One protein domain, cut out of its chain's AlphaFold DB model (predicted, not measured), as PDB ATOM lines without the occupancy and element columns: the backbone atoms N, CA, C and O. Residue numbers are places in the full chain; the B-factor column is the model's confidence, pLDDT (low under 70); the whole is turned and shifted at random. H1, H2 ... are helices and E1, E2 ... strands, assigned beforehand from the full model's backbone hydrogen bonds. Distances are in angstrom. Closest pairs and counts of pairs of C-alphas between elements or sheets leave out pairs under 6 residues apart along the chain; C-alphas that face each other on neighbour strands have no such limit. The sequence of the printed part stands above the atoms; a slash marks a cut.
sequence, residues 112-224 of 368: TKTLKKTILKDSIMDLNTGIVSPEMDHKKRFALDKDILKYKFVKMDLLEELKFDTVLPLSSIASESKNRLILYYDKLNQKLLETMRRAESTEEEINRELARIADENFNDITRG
ATOM      1  N   THR A 112    -110.642  40.184  13.077       79.81
ATOM      2  CA  THR A 112    -109.801  39.050  12.680       79.81
ATOM      3  C   THR A 112    -108.330  39.483  12.642       79.81
ATOM      4  O   THR A 112    -108.014  40.672  12.547       79.81
ATOM      5  N   LYS A 113    -107.379  38.533  12.707       81.31
ATOM      6  CA  LYS A 113    -105.945  38.871  12.553       81.31
ATOM      7  C   LYS A 113    -105.697  39.618  11.234       81.31
ATOM      8  O   LYS A 113    -104.851  40.504  11.197       81.31
ATOM      9  N   THR A 114    -106.442  39.276  10.185       81.44
ATOM     10  CA  THR A 114    -106.384  39.929   8.875       81.44
ATOM     11  C   THR A 114    -106.860  41.374   8.954       81.44
ATOM     12  O   THR A 114    -106.090  42.263   8.613       81.44
ATOM     13  N   LEU A 115    -108.058  41.621   9.494       76.25
ATOM     14  CA  LEU A 115    -108.618  42.969   9.607       76.25
ATOM     15  C   LEU A 115    -107.736  43.893  10.460       76.25
ATOM     16  O   LEU A 115    -107.482  45.028  10.078       76.25
ATOM     17  N   LYS A 116    -107.174  43.388  11.568       82.06
ATOM     18  CA  LYS A 116    -106.215  44.156  12.388       82.06
ATOM     19  C   LYS A 116    -104.994  44.599  11.604       82.06
ATOM     20  O   LYS A 116    -104.511  45.704  11.808       82.06
ATOM     21  N   LYS A 117    -104.468  43.719  10.750       84.88
ATOM     22  CA  LYS A 117    -103.315  44.047   9.912       84.88
ATOM     23  C   LYS A 117    -103.670  45.094   8.879       84.88
ATOM     24  O   LYS A 117    -102.841  45.958   8.652       84.88
ATOM     25  N   THR A 118    -104.846  45.002   8.267       80.50
ATOM     26  CA  THR A 118    -105.315  45.999   7.302       80.50
ATOM     27  C   THR A 118    -105.423  47.364   7.971       80.50
ATOM     28  O   THR A 118    -104.678  48.255   7.600       80.50
ATOM     29  N   ILE A 119    -106.171  47.461   9.079       78.81
ATOM     30  CA  ILE A 119    -106.302  48.693   9.879       78.81
ATOM     31  C   ILE A 119    -104.932  49.299  10.219       78.81
ATOM     32  O   ILE A 119    -104.697  50.492  10.043       78.81
ATOM     33  N   LEU A 120    -104.005  48.467  10.704       85.19
ATOM     34  CA  LEU A 120    -102.681  48.941  11.089       85.19
ATOM     35  C   LEU A 120    -101.822  49.350   9.888       85.19
ATOM     36  O   LEU A 120    -101.070  50.305  10.011       85.19
ATOM     37  N   LYS A 121    -101.913  48.650   8.752       86.12
ATOM     38  CA  LYS A 121    -101.200  49.019   7.520       86.12
ATOM     39  C   LYS A 121    -101.703  50.335   6.950       86.12
ATOM     40  O   LYS A 121    -100.879  51.142   6.547       86.12
ATOM     41  N   ASP A 122    -103.012  50.549   6.970       83.56
ATOM     42  CA  ASP A 122    -103.636  51.785   6.491       83.56
ATOM     43  C   ASP A 122    -103.252  52.981   7.378       83.56
ATOM     44  O   ASP A 122    -103.257  54.124   6.938       83.56
ATOM     45  N   SER A 123    -102.842  52.708   8.620       84.88
ATOM     46  CA  SER A 123    -102.345  53.708   9.570       84.88
ATOM     47  C   SER A 123    -100.820  53.886   9.550       84.88
ATOM     48  O   SER A 123    -100.272  54.605  10.390       84.88
ATOM     49  N   ILE A 124    -100.112  53.197   8.648       88.12
ATOM     50  CA  ILE A 124     -98.674  53.374   8.441       88.12
ATOM     51  C   ILE A 124     -98.468  54.331   7.275       88.12
ATOM     52  O   ILE A 124     -98.835  54.047   6.138       88.12
ATOM     53  N   MET A 125     -97.811  55.449   7.558       86.88
ATOM     54  CA  MET A 125     -97.565  56.515   6.596       86.88
ATOM     55  C   MET A 125     -96.092  56.528   6.182       86.88
ATOM     56  O   MET A 125     -95.196  56.353   7.013       86.88
ATOM     57  N   ASP A 126     -95.824  56.735   4.892       86.25
ATOM     58  CA  ASP A 126     -94.459  56.926   4.392       86.25
ATOM     59  C   ASP A 126     -93.995  58.354   4.713       86.25
ATOM     60  O   ASP A 126     -94.578  59.342   4.270       86.25
ATOM     61  N   LEU A 127     -92.918  58.471   5.484       84.81
ATOM     62  CA  LEU A 127     -92.315  59.756   5.836       84.81
ATOM     63  C   LEU A 127     -91.531  60.391   4.681       84.81
ATOM     64  O   LEU A 127     -90.989  61.478   4.841       84.81
ATOM     65  N   ASN A 128     -91.394  59.702   3.549       80.94
ATOM     66  CA  ASN A 128     -90.748  60.225   2.349       80.94
ATOM     67  C   ASN A 128     -91.762  60.461   1.216       80.94
ATOM     68  O   ASN A 128     -91.370  60.530   0.048       80.94
ATOM     69  N   THR A 129     -93.059  60.546   1.538       75.31
ATOM     70  CA  THR A 129     -94.111  60.835   0.555       75.31
ATOM     71  C   THR A 129     -93.782  62.147  -0.170       75.31
ATOM     72  O   THR A 129     -93.494  63.154   0.468       75.31
ATOM     73  N   GLY A 130     -93.768  62.123  -1.507       64.62
ATOM     74  CA  GLY A 130     -93.379  63.264  -2.352       64.62
ATOM     75  C   GLY A 130     -91.910  63.280  -2.804       64.62
ATOM     76  O   GLY A 130     -91.565  64.033  -3.712       64.62
ATOM     77  N   ILE A 131     -91.042  62.418  -2.261       67.38
ATOM     78  CA  ILE A 131     -89.653  62.281  -2.733       67.38
ATOM     79  C   ILE A 131     -89.606  61.252  -3.870       67.38
ATOM     80  O   ILE A 131     -89.466  60.049  -3.647       67.38
ATOM     81  N   VAL A 132     -89.700  61.719  -5.117       59.56
ATOM     82  CA  VAL A 132     -89.564  60.861  -6.306       59.56
ATOM     83  C   VAL A 132     -88.085  60.768  -6.680       59.56
ATOM     84  O   VAL A 132     -87.560  61.599  -7.415       59.56
ATOM     85  N   SER A 133     -87.373  59.770  -6.154       55.59
ATOM     86  CA  SER A 133     -86.013  59.475  -6.621       55.59
ATOM     87  C   SER A 133     -85.819  57.974  -6.840       55.59
ATOM     88  O   SER A 133     -85.713  57.230  -5.867       55.59
ATOM     89  N   PRO A 134     -85.751  57.510  -8.101       53.81
ATOM     90  CA  PRO A 134     -85.483  56.106  -8.413       53.81
ATOM     91  C   PRO A 134     -84.016  55.701  -8.180       53.81
ATOM     92  O   PRO A 134     -83.711  54.513  -8.175       53.81
ATOM     93  N   GLU A 135     -83.109  56.665  -7.975       56.66
ATOM     94  CA  GLU A 135     -81.656  56.430  -7.930       56.66
ATOM     95  C   GLU A 135     -81.025  56.584  -6.538       56.66
ATOM     96  O   GLU A 135     -79.838  56.297  -6.362       56.66
ATOM     97  N   MET A 136     -81.774  57.039  -5.528       54.56
ATOM     98  CA  MET A 136     -81.251  57.142  -4.166       54.56
ATOM     99  C   MET A 136     -81.775  55.997  -3.296       54.56
ATOM    100  O   MET A 136     -82.976  55.888  -3.066       54.56
ATOM    101  N   ASP A 137     -80.847  55.205  -2.745       53.84
ATOM    102  CA  ASP A 137     -81.047  54.209  -1.677       53.84
ATOM    103  C   ASP A 137     -81.502  54.867  -0.353       53.84
ATOM    104  O   ASP A 137     -80.910  54.698   0.721       53.84
ATOM    105  N   HIS A 138     -82.557  55.674  -0.387       60.88
ATOM    106  CA  HIS A 138     -83.242  56.062   0.827       60.88
ATOM    107  C   HIS A 138     -83.965  54.822   1.340       60.88
ATOM    108  O   HIS A 138     -84.892  54.309   0.715       60.88
ATOM    109  N   LYS A 139     -83.529  54.315   2.499       67.25
ATOM    110  CA  LYS A 139     -84.336  53.351   3.248       67.25
ATOM    111  C   LYS A 139     -85.700  54.002   3.466       67.25
ATOM    112  O   LYS A 139     -85.760  55.022   4.159       67.25
ATOM    113  N   LYS A 140     -86.747  53.440   2.848       74.69
ATOM    114  CA  LYS A 140     -88.133  53.847   3.097       74.69
ATOM    115  C   LYS A 140     -88.334  53.924   4.604       74.69
ATOM    116  O   LYS A 140     -87.879  53.028   5.316       74.69
ATOM    117  N   ARG A 141     -88.904  55.035   5.063       84.44
ATOM    118  CA  ARG A 141     -89.097  55.320   6.478       84.44
ATOM    119  C   ARG A 141     -90.581  55.436   6.724       84.44
ATOM    120  O   ARG A 141     -91.218  56.303   6.146       84.44
ATOM    121  N   PHE A 142     -91.100  54.590   7.590       88.31
ATOM    122  CA  PHE A 142     -92.521  54.504   7.862       88.31
ATOM    123  C   PHE A 142     -92.819  54.936   9.297       88.31
ATOM    124  O   PHE A 142     -92.124  54.526  10.233       88.31
ATOM    125  N   ALA A 143     -93.854  55.752   9.469       90.38
ATOM    126  CA  ALA A 143     -94.380  56.134  10.771       90.38
ATOM    127  C   ALA A 143     -95.745  55.491  11.000       90.38
ATOM    128  O   ALA A 143     -96.594  55.496  10.116       90.38
ATOM    129  N   LEU A 144     -95.949  54.956  12.199       91.94
ATOM    130  CA  LEU A 144     -97.259  54.533  12.679       91.94
ATOM    131  C   LEU A 144     -97.878  55.662  13.508       91.94
ATOM    132  O   LEU A 144     -97.201  56.213  14.383       91.94
ATOM    133  N   ASP A 145     -99.159  55.956  13.283       87.19
ATOM    134  CA  ASP A 145     -99.898  56.890  14.136       87.19
ATOM    135  C   ASP A 145     -99.984  56.372  15.585       87.19
ATOM    136  O   ASP A 145    -100.417  55.250  15.869       87.19
ATOM    137  N   LYS A 146     -99.559  57.214  16.529       87.31
ATOM    138  CA  LYS A 146     -99.544  56.943  17.969       87.31
ATOM    139  C   LYS A 146    -100.924  56.588  18.512       87.31
ATOM    140  O   LYS A 146    -101.013  55.774  19.435       87.31
ATOM    141  N   ASP A 147    -101.985  57.177  17.977       79.00
ATOM    142  CA  ASP A 147    -103.332  56.994  18.514       79.00
ATOM    143  C   ASP A 147    -103.871  55.578  18.302       79.00
ATOM    144  O   ASP A 147    -104.616  55.060  19.139       79.00
ATOM    145  N   ILE A 148    -103.359  54.881  17.292       84.19
ATOM    146  CA  ILE A 148    -103.659  53.476  17.020       84.19
ATOM    147  C   ILE A 148    -103.166  52.553  18.142       84.19
ATOM    148  O   ILE A 148    -103.760  51.503  18.397       84.19
ATOM    149  N   LEU A 149    -102.136  52.953  18.900       84.06
ATOM    150  CA  LEU A 149    -101.670  52.188  20.061       84.06
ATOM    151  C   LEU A 149    -102.690  52.154  21.210       84.06
ATOM    152  O   LEU A 149    -102.571  51.318  22.106       84.06
ATOM    153  N   LYS A 150    -103.707  53.028  21.199       81.00
ATOM    154  CA  LYS A 150    -104.797  53.016  22.189       81.00
ATOM    155  C   LYS A 150    -105.757  51.836  21.968       81.00
ATOM    156  O   LYS A 150    -106.527  51.491  22.869       81.00
ATOM    157  N   TYR A 151    -105.720  51.186  20.802       79.00
ATOM    158  CA  TYR A 151    -106.574  50.040  20.502       79.00
ATOM    159  C   TYR A 151    -106.143  48.792  21.280       79.00
ATOM    160  O   TYR A 151    -105.048  48.259  21.115       79.00
ATOM    161  N   LYS A 152    -107.065  48.236  22.078       74.50
ATOM    162  CA  LYS A 152    -106.821  47.057  22.937       74.50
ATOM    163  C   LYS A 152    -106.346  45.806  22.188       74.50
ATOM    164  O   LYS A 152    -105.805  44.891  22.805       74.50
ATOM    165  N   PHE A 153    -106.610  45.715  20.886       79.62
ATOM    166  CA  PHE A 153    -106.224  44.559  20.081       79.62
ATOM    167  C   PHE A 153    -104.813  44.652  19.490       79.62
ATOM    168  O   PHE A 153    -104.353  43.662  18.913       79.62
ATOM    169  N   VAL A 154    -104.147  45.803  19.615       83.75
ATOM    170  CA  VAL A 154    -102.771  46.008  19.161       83.75
ATOM    171  C   VAL A 154    -101.835  45.357  20.172       83.75
ATOM    172  O   VAL A 154    -101.842  45.668  21.359       83.75
ATOM    173  N   LYS A 155    -101.064  44.376  19.700       88.31
ATOM    174  CA  LYS A 155    -100.113  43.588  20.493       88.31
ATOM    175  C   LYS A 155     -98.734  43.673  19.850       88.31
ATOM    176  O   LYS A 155     -98.659  43.868  18.638       88.31
ATOM    177  N   MET A 156     -97.672  43.456  20.631       86.06
ATOM    178  CA  MET A 156     -96.290  43.501  20.124       86.06
ATOM    179  C   MET A 156     -96.084  42.569  18.923       86.06
ATOM    180  O   MET A 156     -95.588  43.026  17.903       86.06
ATOM    181  N   ASP A 157     -96.604  41.338  18.971       89.94
ATOM    182  CA  ASP A 157     -96.519  40.381  17.855       89.94
ATOM    183  C   ASP A 157     -97.098  40.930  16.535       89.94
ATOM    184  O   ASP A 157     -96.613  40.614  15.455       89.94
ATOM    185  N   LEU A 158     -98.157  41.750  16.600       87.19
ATOM    186  CA  LEU A 158     -98.741  42.378  15.408       87.19
ATOM    187  C   LEU A 158     -97.872  43.530  14.902       87.19
ATOM    188  O   LEU A 158     -97.731  43.684  13.693       87.19
ATOM    189  N   LEU A 159     -97.296  44.319  15.810       86.44
ATOM    190  CA  LEU A 159     -96.429  45.449  15.476       86.44
ATOM    191  C   LEU A 159     -95.116  44.985  14.830       86.44
ATOM    192  O   LEU A 159     -94.704  45.547  13.819       86.44
ATOM    193  N   GLU A 160     -94.508  43.919  15.352       87.75
ATOM    194  CA  GLU A 160     -93.290  43.321  14.787       87.75
ATOM    195  C   GLU A 160     -93.499  42.821  13.346       87.75
ATOM    196  O   GLU A 160     -92.600  42.917  12.508       87.75
ATOM    197  N   GLU A 161     -94.704  42.341  13.023       90.38
ATOM    198  CA  GLU A 161     -95.050  41.875  11.676       90.38
ATOM    199  C   GLU A 161     -95.202  43.019  10.648       90.38
ATOM    200  O   GLU A 161     -95.086  42.769   9.445       90.38
ATOM    201  N   LEU A 162     -95.468  44.258  11.081       84.00
ATOM    202  CA  LEU A 162     -95.898  45.361  10.206       84.00
ATOM    203  C   LEU A 162     -94.773  46.243   9.653       84.00
ATOM    204  O   LEU A 162     -95.028  46.999   8.723       84.00
ATOM    205  N   LYS A 163     -93.538  46.098  10.149       84.19
ATOM    206  CA  LYS A 163     -92.336  46.808   9.662       84.19
ATOM    207  C   LYS A 163     -92.533  48.330   9.511       84.19
ATOM    208  O   LYS A 163     -92.578  48.846   8.398       84.19
ATOM    209  N   PHE A 164     -92.574  49.040  10.636       89.19
ATOM    210  CA  PHE A 164     -92.495  50.506  10.703       89.19
ATOM    211  C   PHE A 164     -91.228  50.943  11.459       89.19
ATOM    212  O   PHE A 164     -90.662  50.157  12.220       89.19
ATOM    213  N   ASP A 165     -90.770  52.180  11.251       90.56
ATOM    214  CA  ASP A 165     -89.525  52.691  11.844       90.56
ATOM    215  C   ASP A 165     -89.759  53.476  13.134       90.56
ATOM    216  O   ASP A 165     -88.935  53.438  14.048       90.56
ATOM    217  N   THR A 166     -90.859  54.226  13.200       91.62
ATOM    218  CA  THR A 166     -91.156  55.118  14.324       91.62
ATOM    219  C   THR A 166     -92.652  55.205  14.604       91.62
ATOM    220  O   THR A 166     -93.476  54.865  13.758       91.62
ATOM    221  N   VAL A 167     -92.999  55.682  15.797       91.06
ATOM    222  CA  VAL A 167     -94.372  55.997  16.196       91.06
ATOM    223  C   VAL A 167     -94.453  57.489  16.474       91.06
ATOM    224  O   VAL A 167     -93.669  58.004  17.272       91.06
ATOM    225  N   LEU A 168     -95.392  58.179  15.833       88.94
ATOM    226  CA  LEU A 168     -95.573  59.625  15.950       88.94
ATOM    227  C   LEU A 168     -97.071  59.957  16.004       88.94
ATOM    228  O   LEU A 168     -97.861  59.223  15.419       88.94
ATOM    229  N   PRO A 169     -97.495  61.024  16.701       86.62
ATOM    230  CA  PRO A 169     -98.851  61.553  16.544       86.62
ATOM    231  C   PRO A 169     -99.128  61.923  15.082       86.62
ATOM    232  O   PRO A 169     -98.218  62.415  14.416       86.62
ATOM    233  N   LEU A 170    -100.368  61.749  14.611       83.12
ATOM    234  CA  LEU A 170    -100.763  62.080  13.235       83.12
ATOM    235  C   LEU A 170    -100.346  63.500  12.809       83.12
ATOM    236  O   LEU A 170     -99.746  63.667  11.749       83.12
ATOM    237  N   SER A 171    -100.557  64.498  13.674       82.62
ATOM    238  CA  SER A 171    -100.127  65.886  13.434       82.62
ATOM    239  C   SER A 171     -98.613  66.007  13.223       82.62
ATOM    240  O   SER A 171     -98.140  66.724  12.345       82.62
ATOM    241  N   SER A 172     -97.821  65.236  13.969       86.44
ATOM    242  CA  SER A 172     -96.363  65.243  13.848       86.44
ATOM    243  C   SER A 172     -95.857  64.483  12.619       86.44
ATOM    244  O   SER A 172     -94.780  64.809  12.123       86.44
ATOM    245  N   ILE A 173     -96.593  63.491  12.102       83.62
ATOM    246  CA  ILE A 173     -96.188  62.729  10.906       83.62
ATOM    247  C   ILE A 173     -96.073  63.652   9.688       83.62
ATOM    248  O   ILE A 173     -95.079  63.578   8.962       83.62
ATOM    249  N   ALA A 174     -97.043  64.552   9.498       81.00
ATOM    250  CA  ALA A 174     -97.026  65.525   8.407       81.00
ATOM    251  C   ALA A 174     -95.803  66.455   8.502       81.00
ATOM    252  O   ALA A 174     -95.048  66.599   7.536       81.00
ATOM    253  N   SER A 175     -95.545  67.004   9.696       80.38
ATOM    254  CA  SER A 175     -94.387  67.874   9.944       80.38
ATOM    255  C   SER A 175     -93.046  67.162   9.706       80.38
ATOM    256  O   SER A 175     -92.151  67.710   9.065       80.38
ATOM    257  N   GLU A 176     -92.907  65.906  10.143       84.81
ATOM    258  CA  GLU A 176     -91.686  65.117   9.965       84.81
ATOM    259  C   GLU A 176     -91.463  64.744   8.493       84.81
ATOM    260  O   GLU A 176     -90.324  64.769   8.020       84.81
ATOM    261  N   SER A 177     -92.533  64.441   7.751       81.00
ATOM    262  CA  SER A 177     -92.472  64.219   6.301       81.00
ATOM    263  C   SER A 177     -91.973  65.473   5.570       81.00
ATOM    264  O   SER A 177     -91.018  65.415   4.790       81.00
ATOM    265  N   LYS A 178     -92.525  66.646   5.912       80.44
ATOM    266  CA  LYS A 178     -92.095  67.945   5.371       80.44
ATOM    267  C   LYS A 178     -90.635  68.257   5.713       80.44
ATOM    268  O   LYS A 178     -89.859  68.617   4.831       80.44
ATOM    269  N   ASN A 179     -90.222  68.045   6.962       80.31
ATOM    270  CA  ASN A 179     -88.836  68.248   7.390       80.31
ATOM    271  C   ASN A 179     -87.857  67.379   6.594       80.31
ATOM    272  O   ASN A 179     -86.784  67.835   6.199       80.31
ATOM    273  N   ARG A 180     -88.221  66.124   6.316       80.38
ATOM    274  CA  ARG A 180     -87.402  65.224   5.492       80.38
ATOM    275  C   ARG A 180     -87.302  65.685   4.050       80.38
ATOM    276  O   ARG A 180     -86.219  65.584   3.475       80.38
ATOM    277  N   LEU A 181     -88.391  66.202   3.495       79.31
ATOM    278  CA  LEU A 181     -88.403  66.786   2.161       79.31
ATOM    279  C   LEU A 181     -87.468  68.005   2.080       79.31
ATOM    280  O   LEU A 181     -86.653  68.085   1.164       79.31
ATOM    281  N   ILE A 182     -87.498  68.892   3.079       79.19
ATOM    282  CA  ILE A 182     -86.583  70.045   3.170       79.19
ATOM    283  C   ILE A 182     -85.124  69.574   3.227       79.19
ATOM    284  O   ILE A 182     -84.300  69.994   2.418       79.19
ATOM    285  N   LEU A 183     -84.807  68.630   4.120       78.44
ATOM    286  CA  LEU A 183     -83.456  68.066   4.225       78.44
ATOM    287  C   LEU A 183     -82.996  67.391   2.920       78.44
ATOM    288  O   LEU A 183     -81.802  67.385   2.606       78.44
ATOM    289  N   TYR A 184     -83.925  66.800   2.166       78.88
ATOM    290  CA  TYR A 184     -83.644  66.226   0.853       78.88
ATOM    291  C   TYR A 184     -83.279  67.311  -0.164       78.88
ATOM    292  O   TYR A 184     -82.244  67.185  -0.827       78.88
ATOM    293  N   TYR A 185     -84.066  68.385  -0.249       79.50
ATOM    294  CA  TYR A 185     -83.768  69.516  -1.126       79.50
ATOM    295  C   TYR A 185     -82.444  70.184  -0.769       79.50
ATOM    296  O   TYR A 185     -81.617  70.391  -1.653       79.50
ATOM    297  N   ASP A 186     -82.162  70.397   0.516       77.50
ATOM    298  CA  ASP A 186     -80.875  70.927   0.972       77.50
ATOM    299  C   ASP A 186     -79.703  70.061   0.499       77.50
ATOM    300  O   ASP A 186     -78.691  70.563   0.003       77.50
ATOM    301  N   LYS A 187     -79.839  68.734   0.597       80.69
ATOM    302  CA  LYS A 187     -78.816  67.798   0.122       80.69
ATOM    303  C   LYS A 187     -78.667  67.826  -1.402       80.69
ATOM    304  O   LYS A 187     -77.551  67.682  -1.907       80.69
ATOM    305  N   LEU A 188     -79.764  67.978  -2.142       78.56
ATOM    306  CA  LEU A 188     -79.753  68.074  -3.601       78.56
ATOM    307  C   LEU A 188     -79.094  69.382  -4.060       78.56
ATOM    308  O   LEU A 188     -78.205  69.350  -4.911       78.56
ATOM    309  N   ASN A 189     -79.419  70.490  -3.399       81.88
ATOM    310  CA  ASN A 189     -78.798  71.796  -3.595       81.88
ATOM    311  C   ASN A 189     -77.294  71.753  -3.297       81.88
ATOM    312  O   ASN A 189     -76.484  72.236  -4.088       81.88
ATOM    313  N   GLN A 190     -76.878  71.090  -2.214       81.88
ATOM    314  CA  GLN A 190     -75.456  70.869  -1.929       81.88
ATOM    315  C   GLN A 190     -74.755  70.082  -3.045       81.88
ATOM    316  O   GLN A 190     -73.679  70.484  -3.490       81.88
ATOM    317  N   LYS A 191     -75.362  68.995  -3.542       82.06
ATOM    318  CA  LYS A 191     -74.809  68.215  -4.663       82.06
ATOM    319  C   LYS A 191     -74.705  69.034  -5.950       82.06
ATOM    320  O   LYS A 191     -73.707  68.907  -6.662       82.06
ATOM    321  N   LEU A 192     -75.703  69.865  -6.251       83.00
ATOM    322  CA  LEU A 192     -75.684  70.764  -7.404       83.00
ATOM    323  C   LEU A 192     -74.495  71.728  -7.310       83.00
ATOM    324  O   LEU A 192     -73.675  71.786  -8.225       83.00
ATOM    325  N   LEU A 193     -74.335  72.392  -6.164       79.94
ATOM    326  CA  LEU A 193     -73.227  73.317  -5.920       79.94
ATOM    327  C   LEU A 193     -71.861  72.626  -5.989       79.94
ATOM    328  O   LEU A 193     -70.913  73.174  -6.551       79.94
ATOM    329  N   GLU A 194     -71.733  71.411  -5.448       82.69
ATOM    330  CA  GLU A 194     -70.516  70.610  -5.601       82.69
ATOM    331  C   GLU A 194     -70.212  70.298  -7.068       82.69
ATOM    332  O   GLU A 194     -69.052  70.341  -7.478       82.69
ATOM    333  N   THR A 195     -71.241  69.998  -7.858       82.00
ATOM    334  CA  THR A 195     -71.102  69.676  -9.280       82.00
ATOM    335  C   THR A 195     -70.671  70.906 -10.076       82.00
ATOM    336  O   THR A 195     -69.714  70.813 -10.842       82.00
ATOM    337  N   MET A 196     -71.270  72.073  -9.821       81.50
ATOM    338  CA  MET A 196     -70.850  73.350 -10.414       81.50
ATOM    339  C   MET A 196     -69.394  73.684 -10.071       81.50
ATOM    340  O   MET A 196     -68.606  74.051 -10.940       81.50
ATOM    341  N   ARG A 197     -68.983  73.473  -8.813       81.88
ATOM    342  CA  ARG A 197     -67.584  73.675  -8.397       81.88
ATOM    343  C   ARG A 197     -66.619  72.733  -9.115       81.88
ATOM    344  O   ARG A 197     -65.531  73.155  -9.487       81.88
ATOM    345  N   ARG A 198     -66.996  71.462  -9.308       85.25
ATOM    346  CA  ARG A 198     -66.181  70.483 -10.055       85.25
ATOM    347  C   ARG A 198     -66.104  70.803 -11.546       85.25
ATOM    348  O   ARG A 198     -65.101  70.473 -12.166       85.25
ATOM    349  N   ALA A 199     -67.136  71.433 -12.099       86.38
ATOM    350  CA  ALA A 199     -67.177  71.895 -13.481       86.38
ATOM    351  C   ALA A 199     -66.428  73.224 -13.707       86.38
ATOM    352  O   ALA A 199     -66.491  73.761 -14.808       86.38
ATOM    353  N   GLU A 200     -65.737  73.751 -12.686       90.12
ATOM    354  CA  GLU A 200     -65.049  75.051 -12.723       90.12
ATOM    355  C   GLU A 200     -65.980  76.220 -13.103       90.12
ATOM    356  O   GLU A 200     -65.540  77.209 -13.690       90.12
ATOM    357  N   SER A 201     -67.271  76.127 -12.749       87.00
ATOM    358  CA  SER A 201     -68.227  77.223 -12.933       87.00
ATOM    359  C   SER A 201     -67.740  78.497 -12.246       87.00
ATOM    360  O   SER A 201     -67.106  78.463 -11.185       87.00
ATOM    361  N   THR A 202     -68.057  79.638 -12.848       88.12
ATOM    362  CA  THR A 202     -67.624  80.938 -12.330       88.12
ATOM    363  C   THR A 202     -68.300  81.248 -10.991       88.12
ATOM    364  O   THR A 202     -69.430  80.828 -10.734       88.12
ATOM    365  N   GLU A 203     -67.640  82.022 -10.121       81.44
ATOM    366  CA  GLU A 203     -68.238  82.439  -8.839       81.44
ATOM    367  C   GLU A 203     -69.568  83.186  -9.042       81.44
ATOM    368  O   GLU A 203     -70.481  83.068  -8.230       81.44
ATOM    369  N   GLU A 204     -69.714  83.905 -10.156       82.94
ATOM    370  CA  GLU A 204     -70.939  84.617 -10.528       82.94
ATOM    371  C   GLU A 204     -72.097  83.677 -10.890       82.94
ATOM    372  O   GLU A 204     -73.253  83.992 -10.615       82.94
ATOM    373  N   GLU A 205     -71.826  82.531 -11.514       80.50
ATOM    374  CA  GLU A 205     -72.842  81.504 -11.789       80.50
ATOM    375  C   GLU A 205     -73.262  80.795 -10.505       80.50
ATOM    376  O   GLU A 205     -74.453  80.634 -10.258       80.50
ATOM    377  N   ILE A 206     -72.299  80.455  -9.644       78.44
ATOM    378  CA  ILE A 206     -72.579  79.835  -8.343       78.44
ATOM    379  C   ILE A 206     -73.415  80.779  -7.466       78.44
ATOM    380  O   ILE A 206     -74.380  80.346  -6.843       78.44
ATOM    381  N   ASN A 207     -73.081  82.072  -7.431       78.50
ATOM    382  CA  ASN A 207     -73.823  83.058  -6.643       78.50
ATOM    383  C   ASN A 207     -75.229  83.319  -7.196       78.50
ATOM    384  O   ASN A 207     -76.157  83.506  -6.412       78.50
ATOM    385  N   ARG A 208     -75.405  83.309  -8.526       83.25
ATOM    386  CA  ARG A 208     -76.736  83.389  -9.149       83.25
ATOM    387  C   ARG A 208     -77.596  82.186  -8.783       83.25
ATOM    388  O   ARG A 208     -78.760  82.363  -8.446       83.25
ATOM    389  N   GLU A 209     -77.011  80.996  -8.779       81.56
ATOM    390  CA  GLU A 209     -77.737  79.779  -8.431       81.56
ATOM    391  C   GLU A 209     -78.096  79.718  -6.943       81.56
ATOM    392  O   GLU A 209     -79.207  79.340  -6.584       81.56
ATOM    393  N   LEU A 210     -77.201  80.179  -6.064       79.44
ATOM    394  CA  LEU A 210     -77.501  80.348  -4.641       79.44
ATOM    395  C   LEU A 210     -78.640  81.346  -4.401       79.44
ATOM    396  O   LEU A 210     -79.478  81.104  -3.536       79.44
ATOM    397  N   ALA A 211     -78.672  82.450  -5.153       81.06
ATOM    398  CA  ALA A 211     -79.758  83.419  -5.071       81.06
ATOM    399  C   ALA A 211     -81.085  82.813  -5.554       81.06
ATOM    400  O   ALA A 211     -82.093  82.963  -4.873       81.06
ATOM    401  N   ARG A 212     -81.069  82.051  -6.658       86.00
ATOM    402  CA  ARG A 212     -82.246  81.325  -7.162       86.00
ATOM    403  C   ARG A 212     -82.804  80.350  -6.124       86.00
ATOM    404  O   ARG A 212     -83.995  80.383  -5.855       86.00
ATOM    405  N   ILE A 213     -81.944  79.538  -5.505       81.88
ATOM    406  CA  ILE A 213     -82.337  78.592  -4.446       81.88
ATOM    407  C   ILE A 213     -82.917  79.330  -3.232       81.88
ATOM    408  O   ILE A 213     -83.887  78.871  -2.637       81.88
ATOM    409  N   ALA A 214     -82.332  80.469  -2.850       77.75
ATOM    410  CA  ALA A 214     -82.839  81.271  -1.740       77.75
ATOM    411  C   ALA A 214     -84.230  81.851  -2.042       77.75
ATOM    412  O   ALA A 214     -85.101  81.804  -1.175       77.75
ATOM    413  N   ASP A 215     -84.448  82.339  -3.265       78.94
ATOM    414  CA  ASP A 215     -85.739  82.864  -3.714       78.94
ATOM    415  C   ASP A 215     -86.792  81.754  -3.856       78.94
ATOM    416  O   ASP A 215     -87.939  81.953  -3.467       78.94
ATOM    417  N   GLU A 216     -86.426  80.576  -4.372       75.69
ATOM    418  CA  GLU A 216     -87.313  79.406  -4.457       75.69
ATOM    419  C   GLU A 216     -87.707  78.910  -3.064       75.69
ATOM    420  O   GLU A 216     -88.894  78.770  -2.794       75.69
ATOM    421  N   ASN A 217     -86.758  78.774  -2.132       71.75
ATOM    422  CA  ASN A 217     -87.070  78.424  -0.744       71.75
ATOM    423  C   ASN A 217     -87.977  79.470  -0.079       71.75
ATOM    424  O   ASN A 217     -88.899  79.112   0.649       71.75
ATOM    425  N   PHE A 218     -87.739  80.763  -0.319       68.94
ATOM    426  CA  PHE A 218     -88.578  81.834   0.223       68.94
ATOM    427  C   PHE A 218     -90.000  81.793  -0.355       68.94
ATOM    428  O   PHE A 218     -90.974  81.950   0.382       68.94
ATOM    429  N   ASN A 219     -90.117  81.543  -1.661       67.06
ATOM    430  CA  ASN A 219     -91.389  81.479  -2.370       67.06
ATOM    431  C   ASN A 219     -92.174  80.197  -2.072       67.06
ATOM    432  O   ASN A 219     -93.387  80.277  -1.943       67.06
ATOM    433  N   ASP A 220     -91.532  79.040  -1.907       62.44
ATOM    434  CA  ASP A 220     -92.214  77.790  -1.543       62.44
ATOM    435  C   ASP A 220     -92.716  77.820  -0.093       62.44
ATOM    436  O   ASP A 220     -93.806  77.323   0.187       62.44
ATOM    437  N   ILE A 221     -91.994  78.492   0.815       57.03
ATOM    438  CA  ILE A 221     -92.475  78.779   2.178       57.03
ATOM    439  C   ILE A 221     -93.701  79.710   2.160       57.03
ATOM    440  O   ILE A 221     -94.538  79.622   3.051       57.03
ATOM    441  N   THR A 222     -93.832  80.592   1.162       54.22
ATOM    442  CA  THR A 222     -94.950  81.552   1.069       54.22
ATOM    443  C   THR A 222     -96.090  81.125   0.140       54.22
ATOM    444  O   THR A 222     -97.179  81.677   0.261       54.22
ATOM    445  N   ARG A 223     -95.879  80.180  -0.788       52.91
ATOM    446  CA  ARG A 223     -96.886  79.737  -1.773       52.91
ATOM    447  C   ARG A 223     -97.486  78.367  -1.503       52.91
ATOM    448  O   ARG A 223     -98.590  78.121  -1.974       52.91
ATOM    449  N   GLY A 224     -96.782  77.471  -0.822       48.00
ATOM    450  CA  GLY A 224     -97.333  76.159  -0.506       48.00
ATOM    451  C   GLY A 224     -98.074  76.212   0.813       48.00
ATOM    452  O   GLY A 224     -97.421  75.903   1.800       48.00
TER     453      GLY A 224
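Overview. This is residues 112 to 224 of the 368 residues of an uncharacterized protein of Wickerhamomyces ciferrii (strain ATCC 14091 / BCRC 22168 / CBS 111 / JCM 3599 / NBRC 0793 / NRRL Y-1031 F-60-10) (UniProt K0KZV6). A small head and a long helical arm make this model: at one end H1 and H2 graze a three-stranded sheet and H3 packs on H1; from the sheet the long helix H4 runs out, and H5 folds back beside its far part as a helical hairpin. Residues 132 to 137 stick out, as do residues 218 to 224, of which 218 to 223 belong to H5. The printed part has 113 residues, with five named helices and three named strands in the order H1 E1 E2 H2 H3 E3 H4 H5; it is mostly helix, and its mixed sheet runs E1 E2 E3. The whole is a rod of 64 by 29 by 16 A, only just loose, close to extended, with a radius of gyration of the C-alphas of 19.7 A.

Arrangement. Start at H1, residues 113 to 122, which touches H3, residues 156 to 162, at a steep tilt of 59 degrees, the same way; the closest C-alphas, of Lys 121 and Leu 162, are 7.0 A apart. Next come E1, residues 124 to 126, and E2, residues 142 to 145, an antiparallel hairpin with N 125 and O 143 at 2.8 A, within hydrogen-bond range. E3, residues 166 to 168, is parallel to E2, with N 144 and O 166 at 2.9 A. E2, H2, residues 146 to 150, H3 and E3 form a strand-helix-strand unit, two parallel neighbour strands with helices between, its crossover right-handed. H1 and H2 only graze the sheet; H3 is not on it. H4, residues 170 to 198, lies over E2 at a height over the sheet of 14.1 A, along the strands; these are two layers, a helix on one face of a sheet. Look at Leu 193 and Ile 206, 7.0 A apart, the closest C-alphas of H4 and H5, residues 203 to 223: the helices touch at a shallow tilt of 14 degrees, opposite ways, H4 with residues 189 to 197 alone. Each O i to N i+4 pair is within hydrogen-bond range in H1 and H5, 23 of 25 in H4, 1 of 3 in H3 and 0 of 1 in H2; O i to N i+3 pairs within range are 3 of 4 in H3 and 2 of 2 in H2.

Along the chain. Find C-alpha 113 at (-105.945, 38.871, 12.553), where H1 begins its 14.5 A. H4 begins at C-alpha 170, (-100.763, 62.080, 13.235), and runs 42.5 A. H5 runs 29.6 A to C-alpha 223 at (-96.886, 79.737, -1.773).

Size, cuts and confidence. The C-alphas of Thr 112 and Thr 202, the two farthest apart, are 64.5 A apart. The printed part has no cut, and the E1 to E2 link is long, 15 residues. Residues 130 to 139 and 218 to 224 have pLDDT under 70.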